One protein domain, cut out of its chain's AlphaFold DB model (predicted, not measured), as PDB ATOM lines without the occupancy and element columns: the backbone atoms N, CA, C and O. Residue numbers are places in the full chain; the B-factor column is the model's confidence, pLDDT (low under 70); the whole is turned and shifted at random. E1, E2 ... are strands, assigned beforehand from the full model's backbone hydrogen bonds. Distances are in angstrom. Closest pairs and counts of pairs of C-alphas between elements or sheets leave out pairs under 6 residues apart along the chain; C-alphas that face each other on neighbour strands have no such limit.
ATOM      1  N   ALA A  37     -25.076  40.449  28.681       85.94
ATOM      2  CA  ALA A  37     -25.813  41.483  29.381       85.94
ATOM      3  C   ALA A  37     -26.828  42.172  28.461       85.94
ATOM      4  O   ALA A  37     -26.564  42.449  27.289       85.94
ATOM      5  N   SER A  38     -27.980  42.512  29.028       91.62
ATOM      6  CA  SER A  38     -29.044  43.243  28.348       91.62
ATOM      7  C   SER A  38     -29.520  44.416  29.198       91.62
ATOM      8  O   SER A  38     -29.438  44.395  30.431       91.62
ATOM      9  N   LYS A  39     -30.055  45.440  28.543       92.44
ATOM     10  CA  LYS A  39     -30.631  46.634  29.173       92.44
ATOM     11  C   LYS A  39     -32.048  46.884  28.647       92.44
ATOM     12  O   LYS A  39     -32.384  46.335  27.596       92.44
ATOM     13  N   PRO A  40     -32.872  47.673  29.357       94.31
ATOM     14  CA  PRO A  40     -34.170  48.109  28.850       94.31
ATOM     15  C   PRO A  40     -34.073  48.685  27.436       94.31
ATOM     16  O   PRO A  40     -33.175  49.486  27.156       94.31
ATOM     17  N   ASP A  41     -34.987  48.286  26.552       96.50
ATOM     18  CA  ASP A  41     -35.191  49.006  25.300       96.50
ATOM     19  C   ASP A  41     -36.094  50.216  25.557       96.50
ATOM     20  O   ASP A  41     -37.308  50.094  25.679       96.50
ATOM     21  N   MET A  42     -35.505  51.406  25.639       95.25
ATOM     22  CA  MET A  42     -36.253  52.636  25.919       95.25
ATOM     23  C   MET A  42     -37.248  53.031  24.816       95.25
ATOM     24  O   MET A  42     -38.078  53.907  25.052       95.25
ATOM     25  N   ALA A  43     -37.175  52.417  23.630       96.00
ATOM     26  CA  ALA A  43     -38.157  52.594  22.563       96.00
ATOM     27  C   ALA A  43     -39.306  51.572  22.627       96.00
ATOM     28  O   ALA A  43     -40.291  51.720  21.900       96.00
ATOM     29  N   TRP A  44     -39.198  50.552  23.484       97.50
ATOM     30  CA  TRP A  44     -40.218  49.525  23.615       97.50
ATOM     31  C   TRP A  44     -41.517  50.105  24.162       97.50
ATOM     32  O   TRP A  44     -41.551  50.812  25.175       97.50
ATOM     33  N   THR A  45     -42.604  49.745  23.489       96.69
ATOM     34  CA  THR A  45     -43.965  49.990  23.947       96.69
ATOM     35  C   THR A  45     -44.823  48.771  23.643       96.69
ATOM     36  O   THR A  45     -44.600  48.082  22.647       96.69
ATOM     37  N   ALA A  46     -45.814  48.510  24.487       96.75
ATOM     38  CA  ALA A  46     -46.809  47.473  24.259       96.75
ATOM     39  C   ALA A  46     -48.189  47.937  24.728       96.75
ATOM     40  O   ALA A  46     -48.306  48.794  25.607       96.75
ATOM     41  N   VAL A  47     -49.231  47.354  24.144       96.62
ATOM     42  CA  VAL A  47     -50.615  47.494  24.604       96.62
ATOM     43  C   VAL A  47     -51.161  46.090  24.839       96.62
ATOM     44  O   VAL A  47     -51.057  45.256  23.943       96.62
ATOM     45  N   ASP A  48     -51.665  45.819  26.044       96.44
ATOM     46  CA  ASP A  48     -52.247  44.517  26.397       96.44
ATOM     47  C   ASP A  48     -53.649  44.319  25.773       96.44
ATOM     48  O   ASP A  48     -54.218  45.244  25.186       96.44
ATOM     49  N   ASP A  49     -54.237  43.121  25.887       97.12
ATOM     50  CA  ASP A  49     -55.548  42.822  25.274       97.12
ATOM     51  C   ASP A  49     -56.697  43.611  25.923       97.12
ATOM     52  O   ASP A  49     -57.759  43.794  25.324       97.12
ATOM     53  N   ALA A  50     -56.489  44.099  27.149       95.19
ATOM     54  CA  ALA A  50     -57.415  44.979  27.851       95.19
ATOM     55  C   ALA A  50     -57.233  46.464  27.471       95.19
ATOM     56  O   ALA A  50     -58.010  47.310  27.920       95.19
ATOM     57  N   GLY A  51     -56.252  46.791  26.623       96.88
ATOM     58  CA  GLY A  51     -55.981  48.139  26.132       96.88
ATOM     59  C   GLY A  51     -55.081  48.992  27.035       96.88
ATOM     60  O   GLY A  51     -55.024  50.208  26.840       96.88
ATOM     61  N   HIS A  52     -54.381  48.417  28.018       96.44
ATOM     62  CA  HIS A  52     -53.441  49.157  28.865       96.44
ATOM     63  C   HIS A  52     -52.080  49.315  28.193       96.44
ATOM     64  O   HIS A  52     -51.551  48.387  27.591       96.44
ATOM     65  N   PHE A  53     -51.490  50.500  28.337       97.56
ATOM     66  CA  PHE A  53     -50.195  50.838  27.758       97.56
ATOM     67  C   PHE A  53     -49.026  50.505  28.699       97.56
ATOM     68  O   PHE A  53     -49.059  50.785  29.905       97.56
ATOM     69  N   HIS A  54     -47.948  49.979  28.123       96.62
ATOM     70  CA  HIS A  54     -46.718  49.610  28.810       96.62
ATOM     71  C   HIS A  54     -45.503  50.185  28.092       96.62
ATOM     72  O   HIS A  54     -45.408  50.127  26.869       96.62
ATOM     73  N   ALA A  55     -44.579  50.736  28.872       96.19
ATOM     74  CA  ALA A  55     -43.297  51.250  28.413       96.19
ATOM     75  C   ALA A  55     -42.329  51.322  29.598       96.19
ATOM     76  O   ALA A  55     -42.754  51.301  30.761       96.19
ATOM     77  N   TYR A  56     -41.041  51.453  29.296       96.69
ATOM     78  CA  TYR A  56     -40.033  51.783  30.294       96.69
ATOM     79  C   TYR A  56     -40.083  53.268  30.678       96.69
ATOM     80  O   TYR A  56     -40.235  54.145  29.827       96.69
ATOM     81  N   ALA A  57     -39.911  53.557  31.966       95.12
ATOM     82  CA  ALA A  57     -39.598  54.888  32.474       95.12
ATOM     83  C   ALA A  57     -38.119  55.231  32.219       95.12
ATOM     84  O   ALA A  57     -37.309  54.355  31.935       95.12
ATOM     85  N   THR A  58     -37.745  56.511  32.308       91.25
ATOM     86  CA  THR A  58     -36.390  56.996  31.966       91.25
ATOM     87  C   THR A  58     -35.260  56.325  32.762       91.25
ATOM     88  O   THR A  58     -34.132  56.251  32.282       91.25
ATOM     89  N   ASP A  59     -35.555  55.832  33.959       92.19
ATOM     90  CA  ASP A  59     -34.655  55.079  34.838       92.19
ATOM     91  C   ASP A  59     -34.631  53.562  34.558       92.19
ATOM     92  O   ASP A  59     -33.861  52.830  35.180       92.19
ATOM     93  N   GLY A  60     -35.429  53.086  33.600       92.12
ATOM     94  CA  GLY A  60     -35.564  51.677  33.245       92.12
ATOM     95  C   GLY A  60     -36.630  50.923  34.041       92.12
ATOM     96  O   GLY A  60     -36.727  49.703  33.890       92.12
ATOM     97  N   GLU A  61     -37.432  51.595  34.872       95.38
ATOM     98  CA  GLU A  61     -38.537  50.952  35.584       95.38
ATOM     99  C   GLU A  61     -39.744  50.666  34.674       95.38
ATOM    100  O   GLU A  61     -39.960  51.316  33.653       95.38
ATOM    101  N   LEU A  62     -40.573  49.696  35.070       96.12
ATOM    102  CA  LEU A  62     -41.827  49.337  34.397       96.12
ATOM    103  C   LEU A  62     -43.016  49.666  35.317       96.12
ATOM    104  O   LEU A  62     -43.539  48.781  36.001       96.12
ATOM    105  N   PRO A  63     -43.462  50.932  35.382       95.31
ATOM    106  CA  PRO A  63     -44.427  51.381  36.387       95.31
ATOM    107  C   PRO A  63     -45.816  50.750  36.233       95.31
ATOM    108  O   PRO A  63     -46.560  50.663  37.211       95.31
ATOM    109  N   THR A  64     -46.174  50.285  35.032       95.88
ATOM    110  CA  THR A  64     -47.463  49.633  34.751       95.88
ATOM    111  C   THR A  64     -47.401  48.106  34.829       95.88
ATOM    112  O   THR A  64     -48.444  47.459  34.721       95.88
ATOM    113  N   LEU A  65     -46.221  47.522  35.078       97.19
ATOM    114  CA  LEU A  65     -46.029  46.078  35.227       97.19
ATOM    115  C   LEU A  65     -45.569  45.707  36.645       97.19
ATOM    116  O   LEU A  65     -44.843  46.443  37.316       97.19
ATOM    117  N   ALA A  66     -46.025  44.562  37.134       97.50
ATOM    118  CA  ALA A  66     -45.549  43.917  38.348       97.50
ATOM    119  C   ALA A  66     -44.709  42.700  37.965       97.50
ATOM    120  O   ALA A  66     -45.154  41.864  37.178       97.50
ATOM    121  N   ALA A  67     -43.518  42.599  38.549       96.69
ATOM    122  CA  ALA A  67     -42.703  41.398  38.473       96.69
ATOM    123  C   ALA A  67     -43.317  40.307  39.358       96.69
ATOM    124  O   ALA A  67     -43.685  40.562  40.509       96.69
ATOM    125  N   ARG A  68     -43.411  39.092  38.829       96.62
ATOM    126  CA  ARG A  68     -43.751  37.885  39.575       96.62
ATOM    127  C   ARG A  68     -42.622  36.893  39.389       96.62
ATOM    128  O   ARG A  68     -42.317  36.501  38.270       96.62
ATOM    129  N   THR A  69     -41.999  36.509  40.491       95.69
ATOM    130  CA  THR A  69     -40.985  35.461  40.474       95.69
ATOM    131  C   THR A  69     -41.675  34.118  40.627       95.69
ATOM    132  O   THR A  69     -42.447  33.929  41.570       95.69
ATOM    133  N   ARG A  70     -41.391  33.186  39.722       94.75
ATOM    134  CA  ARG A  70     -41.755  31.780  39.873       94.75
ATOM    135  C   ARG A  70     -40.502  30.923  39.874       94.75
ATOM    136  O   ARG A  70     -39.580  31.163  39.097       94.75
ATOM    137  N   HIS A  71     -40.514  29.907  40.718       93.00
ATOM    138  CA  HIS A  71     -39.466  28.910  40.751       93.00
ATOM    139  C   HIS A  71     -39.700  27.872  39.650       93.00
ATOM    140  O   HIS A  71     -40.829  27.412  39.458       93.00
ATOM    141  N   VAL A  72     -38.654  27.537  38.902       90.50
ATOM    142  CA  VAL A  72     -38.635  26.436  37.941       90.50
ATOM    143  C   VAL A  72     -37.824  25.315  38.552       90.50
ATOM    144  O   VAL A  72     -36.599  25.411  38.645       90.50
ATOM    145  N   ASP A  73     -38.530  24.260  38.952       88.81
ATOM    146  CA  ASP A  73     -37.903  23.060  39.485       88.81
ATOM    147  C   ASP A  73     -36.947  22.455  38.461       88.81
ATOM    148  O   ASP A  73     -37.162  22.483  37.243       88.81
ATOM    149  N   CYS A  74     -35.883  21.871  38.985       83.75
ATOM    150  CA  CYS A  74     -34.922  21.152  38.187       83.75
ATOM    151  C   CYS A  74     -35.529  19.875  37.594       83.75
ATOM    152  O   CYS A  74     -36.083  19.053  38.322       83.75
ATOM    153  N   ASP A  75     -35.375  19.662  36.288       80.69
ATOM    154  CA  ASP A  75     -35.865  18.458  35.600       80.69
ATOM    155  C   ASP A  75     -34.950  17.228  35.784       80.69
ATOM    156  O   ASP A  75     -35.231  16.148  35.260       80.69
ATOM    157  N   GLY A  76     -33.855  17.385  36.536       71.88
ATOM    158  CA  GLY A  76     -32.854  16.351  36.788       71.88
ATOM    159  C   GLY A  76     -31.911  16.084  35.610       71.88
ATOM    160  O   GLY A  76     -31.089  15.168  35.691       71.88
ATOM    161  N   VAL A  77     -31.991  16.853  34.517       72.12
ATOM    162  CA  VAL A  77     -31.140  16.674  33.334       72.12
ATOM    163  C   VAL A  77     -29.959  17.643  33.389       72.12
ATOM    164  O   VAL A  77     -30.016  18.781  32.927       72.12
ATOM    165  N   HIS A  78     -28.831  17.168  33.920       69.25
ATOM    166  CA  HIS A  78     -27.578  17.925  33.951       69.25
ATOM    167  C   HIS A  78     -26.577  17.429  32.916       69.25
ATOM    168  O   HIS A  78     -26.229  16.250  32.867       69.25
ATOM    169  N   ALA A  79     -26.044  18.354  32.120       57.25
ATOM    170  CA  ALA A  79     -24.913  18.097  31.239       57.25
ATOM    171  C   ALA A  79     -23.593  18.099  32.041       57.25
ATOM    172  O   ALA A  79     -22.768  18.995  31.889       57.25
ATOM    173  N   GLY A  80     -23.390  17.122  32.927       62.28
ATOM    174  CA  GLY A  80     -22.117  16.953  33.634       62.28
ATOM    175  C   GLY A  80     -22.165  15.964  34.803       62.28
ATOM    176  O   GLY A  80     -23.244  15.682  35.319       62.28
ATOM    177  N   PRO A  81     -21.007  15.425  35.235       56.81
ATOM    178  CA  PRO A  81     -20.917  14.633  36.456       56.81
ATOM    179  C   PRO A  81     -21.107  15.565  37.659       56.81
ATOM    180  O   PRO A  81     -20.179  16.263  38.068       56.81
ATOM    181  N   VAL A  82     -22.328  15.622  38.188       56.22
ATOM    182  CA  VAL A  82     -22.642  16.387  39.396       56.22
ATOM    183  C   VAL A  82     -22.067  15.623  40.588       56.22
ATOM    184  O   VAL A  82     -22.537  14.542  40.933       56.22
ATOM    185  N   LEU A  83     -20.992  16.154  41.167       54.44
ATOM    186  CA  LEU A  83     -20.527  15.763  42.493       54.44
ATOM    187  C   LEU A  83     -21.496  16.413  43.493       54.44
ATOM    188  O   LEU A  83     -21.539  17.636  43.583       54.44
ATOM    189  N   ASP A  84     -22.276  15.581  44.182       56.00
ATOM    190  CA  ASP A  84     -23.134  15.916  45.328       56.00
ATOM    191  C   ASP A  84     -24.411  16.754  45.047       56.00
ATOM    192  O   ASP A  84     -24.595  17.869  45.521       56.00
ATOM    193  N   ASP A  85     -25.321  16.173  44.261       59.91
ATOM    194  CA  ASP A  85     -26.718  15.844  44.631       59.91
ATOM    195  C   ASP A  85     -27.653  16.857  45.347       59.91
ATOM    196  O   ASP A  85     -28.460  16.452  46.183       59.91
ATOM    197  N   VAL A  86     -27.672  18.138  44.961       65.31
ATOM    198  CA  VAL A  86     -28.912  18.951  45.013       65.31
ATOM    199  C   VAL A  86     -28.945  19.915  43.826       65.31
ATOM    200  O   VAL A  86     -28.115  20.815  43.719       65.31
ATOM    201  N   CYS A  87     -29.903  19.734  42.917       74.81
ATOM    202  CA  CYS A  87     -30.215  20.750  41.919       74.81
ATOM    203  C   CYS A  87     -31.386  21.602  42.404       74.81
ATOM    204  O   CYS A  87     -32.533  21.160  42.368       74.81
ATOM    205  N   ASP A  88     -31.092  22.835  42.805       80.94
ATOM    206  CA  ASP A  88     -32.071  23.766  43.376       80.94
ATOM    207  C   ASP A  88     -32.977  24.448  42.333       80.94
ATOM    208  O   ASP A  88     -33.689  25.374  42.686       80.94
ATOM    209  N   GLY A  89     -32.957  24.052  41.054       85.94
ATOM    210  CA  GLY A  89     -33.743  24.728  40.010       85.94
ATOM    211  C   GLY A  89     -33.276  26.166  39.728       85.94
ATOM    212  O   GLY A  89     -32.120  26.519  39.972       85.94
ATOM    213  N   TYR A  90     -34.150  26.998  39.155       85.62
ATOM    214  CA  TYR A  90     -33.881  28.427  38.944       85.62
ATOM    215  C   TYR A  90     -35.149  29.281  38.986       85.62
ATOM    216  O   TYR A  90     -36.231  28.844  38.608       85.62
ATOM    217  N   ASP A  91     -35.006  30.538  39.396       91.12
ATOM    218  CA  ASP A  91     -36.108  31.497  39.406       91.12
ATOM    219  C   ASP A  91     -36.236  32.221  38.060       91.12
ATOM    220  O   ASP A  91     -35.253  32.689  37.480       91.12
ATOM    221  N   VAL A  92     -37.473  32.363  37.588       92.56
ATOM    222  CA  VAL A  92     -37.840  33.158  36.411       92.56
ATOM    223  C   VAL A  92     -38.712  34.324  36.855       92.56
ATOM    224  O   VAL A  92     -39.574  34.174  37.720       92.56
ATOM    225  N   VAL A  93     -38.477  35.498  36.267       94.44
ATOM    226  CA  VAL A  93     -39.284  36.697  36.502       94.44
ATOM    227  C   VAL A  93     -40.197  36.925  35.307       94.44
ATOM    228  O   VAL A  93     -39.723  37.299  34.233       94.44
ATOM    229  N   ASP A  94     -41.494  36.759  35.533       96.56
ATOM    230  CA  ASP A  94     -42.550  37.077  34.579       96.56
ATOM    231  C   ASP A  94     -43.121  38.471  34.896       96.56
ATOM    232  O   ASP A  94     -43.150  38.910  36.052       96.56
ATOM    233  N   TRP A  95     -43.573  39.200  33.877       97.62
ATOM    234  CA  TRP A  95     -44.100  40.557  34.036       97.62
ATOM    235  C   TRP A  95     -45.586  40.594  33.713       97.62
ATOM    236  O   TRP A  95     -46.024  40.113  32.676       97.62
ATOM    237  N   HIS A  96     -46.367  41.194  34.606       98.25
ATOM    238  CA  HIS A  96     -47.819  41.249  34.475       98.25
ATOM    239  C   HIS A  96     -48.336  42.673  34.589       98.25
ATOM    240  O   HIS A  96     -47.892  43.426  35.456       98.25
ATOM    241  N   CYS A  97     -49.328  43.032  33.779       97.75
ATOM    242  CA  CYS A  97     -50.067  44.278  33.919       97.75
ATOM    243  C   CYS A  97     -50.587  44.427  35.354       97.75
ATOM    244  O   CYS A  97     -51.290  43.558  35.872       97.75
ATOM    245  N   ARG A  98     -50.259  45.546  36.010       97.94
ATOM    246  CA  ARG A  98     -50.699  45.825  37.390       97.94
ATOM    247  C   ARG A  98     -52.214  45.961  37.521       97.94
ATOM    248  O   ARG A  98     -52.724  45.864  38.632       97.94
ATOM    249  N   ILE A  99     -52.910  46.220  36.414       96.62
ATOM    250  CA  ILE A  99     -54.346  46.503  36.395       96.62
ATOM    251  C   ILE A  99     -55.140  45.212  36.165       96.62
ATOM    252  O   ILE A  99     -55.933  44.829  37.020       96.62
ATOM    253  N   CYS A 100     -54.922  44.523  35.039       96.44
ATOM    254  CA  CYS A 100     -55.688  43.322  34.678       96.44
ATOM    255  C   CYS A 100     -54.961  41.995  34.956       96.44
ATOM    256  O   CYS A 100     -55.578  40.938  34.873       96.44
ATOM    257  N   GLY A 101     -53.665  42.022  35.286       97.31
ATOM    258  CA  GLY A 101     -52.865  40.822  35.550       97.31
ATOM    259  C   GLY A 101     -52.389  40.062  34.308       97.31
ATOM    260  O   GLY A 101     -51.719  39.041  34.471       97.31
ATOM    261  N   GLN A 102     -52.700  40.540  33.098       97.94
ATOM    262  CA  GLN A 102     -52.229  39.946  31.845       97.94
ATOM    263  C   GLN A 102     -50.699  39.921  31.788       97.94
ATOM    264  O   GLN A 102     -50.054  40.899  32.159       97.94
ATOM    265  N   GLU A 103     -50.124  38.804  31.345       98.00
ATOM    266  CA  GLU A 103     -48.682  38.678  31.121       98.00
ATOM    267  C   GLU A 103     -48.247  39.530  29.921       98.00
ATOM    268  O   GLU A 103     -48.887  39.517  28.868       98.00
ATOM    269  N   VAL A 104     -47.173  40.295  30.093       97.50
ATOM    270  CA  VAL A 104     -46.621  41.212  29.095       97.50
ATOM    271  C   VAL A 104     -45.110  41.078  29.140       97.50
ATOM    272  O   VAL A 104     -44.523  41.335  30.183       97.50
ATOM    273  N   GLN A 105     -44.474  40.739  28.020       97.38
ATOM    274  CA  GLN A 105     -43.022  40.567  27.951       97.38
ATOM    275  C   GLN A 105     -42.326  41.876  27.526       97.38
ATOM    276  O   GLN A 105     -42.462  42.280  26.368       97.38
ATOM    277  N   PRO A 106     -41.549  42.534  28.405       96.62
ATOM    278  CA  PRO A 106     -40.772  43.712  28.041       96.62
ATOM    279  C   PRO A 106     -39.582  43.339  27.156       96.62
ATOM    280  O   PRO A 106     -38.883  42.355  27.427       96.62
ATOM    281  N   GLU A 107     -39.318  44.139  26.125       96.50
ATOM    282  CA  GLU A 107     -38.156  43.939  25.259       96.50
ATOM    283  C   GLU A 107     -36.885  44.533  25.877       96.50
ATOM    284  O   GLU A 107     -36.880  45.593  26.503       96.50
ATOM    285  N   ARG A 108     -35.771  43.822  25.705       94.94
ATOM    286  CA  ARG A 108     -34.451  44.253  26.163       94.94
ATOM    287  C   ARG A 108     -33.479  44.168  25.003       94.94
ATOM    288  O   ARG A 108     -33.469  43.185  24.270       94.94
ATOM    289  N   VAL A 109     -32.603  45.157  24.895       94.50
ATOM    290  CA  VAL A 109     -31.542  45.182  23.883       94.50
ATOM    291  C   VAL A 109     -30.198  44.768  24.489       94.50
ATOM    292  O   VAL A 109     -29.977  44.967  25.691       94.50
ATOM    293  N   PRO A 110     -29.270  44.205  23.692       92.38
ATOM    294  CA  PRO A 110     -27.923  43.895  24.158       92.38
ATOM    295  C   PRO A 110     -27.216  45.119  24.751       92.38
ATOM    296  O   PRO A 110     -27.204  46.200  24.160       92.38
ATOM    297  N   ASP A 111     -26.570  44.933  25.897       90.44
ATOM    298  CA  ASP A 111     -25.815  45.974  26.590       90.44
ATOM    299  C   ASP A 111     -24.309  45.733  26.462       90.44
ATOM    300  O   ASP A 111     -23.621  45.373  27.417       90.44
ATOM    301  N   ARG A 112     -23.822  45.907  25.229       83.12
ATOM    302  CA  ARG A 112     -22.443  45.606  24.804       83.12
ATOM    303  C   ARG A 112     -21.422  46.695  25.159       83.12
ATOM    304  O   ARG A 112     -20.281  46.630  24.711       83.12
ATOM    305  N   GLY A 113     -21.835  47.730  25.889       81.81
ATOM    306  CA  GLY A 113     -20.938  48.810  26.296       81.81
ATOM    307  C   GLY A 113     -19.912  48.350  27.340       81.81
ATOM    308  O   GLY A 113     -20.161  47.367  28.043       81.81
ATOM    309  N   PRO A 114     -18.771  49.054  27.472       77.50
ATOM    310  CA  PRO A 114     -17.844  48.817  28.570       77.50
ATOM    311  C   PRO A 114     -18.547  49.086  29.902       77.50
ATOM    312  O   PRO A 114     -19.230  50.100  30.064       77.50
TER     313      PRO A 114
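Overview. This is residues 37 to 114 of the 185 residues of an uncharacterized protein of Actinoplanes teichomyceticus (UniProt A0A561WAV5). With little regular structure, the domain is a long strand hairpin, E4 and E5, whose wide loop sticks out at residues 79 to 84; toward its other end lie two small strand pairs, hairpin E2 and E3, and E1 with E6. The 78 printed residues hold six strands, E1 to E6, in three antiparallel two-stranded sheets, and no named helix: all strand, with 28 residues in named elements. It is flat, 49 by 37 by 17 A, and only just loose, close to extended, with a radius of gyration of the C-alphas of 16.9 A.

Arrangement. E4, residues 65 to 72, and E5, residues 90 to 97, form an antiparallel hairpin; N 66 and O 96, 2.8 A apart, are within hydrogen-bond range. E2, residues 45 to 47, and E3, residues 53 to 55, form another, with N 46 and O 54 at 2.9 A. The closest C-alphas of E3 and E4, His 54 and Leu 65, are 7.4 A apart. E1, residues 38 to 40, is antiparallel to E6, residues 108 to 110, with N 39 and O 109 at 2.9 A.

Along the chain. E4 spans 21.2 A from C-alpha 65 at (-46.029, 46.078, 35.227); E5 spans 23.2 A. E1 and E2 span 7.1 A each, E3 6.9 A and E6 6.8 A, ending at (-27.923, 43.895, 24.158).

Size, cuts and confidence. The C-alphas farthest apart, Gly 51 and Leu 83, are 50.7 A apart. The printed part has no cut; the link E4 to E5 is long. Residues 78 to 86 have pLDDT under 70.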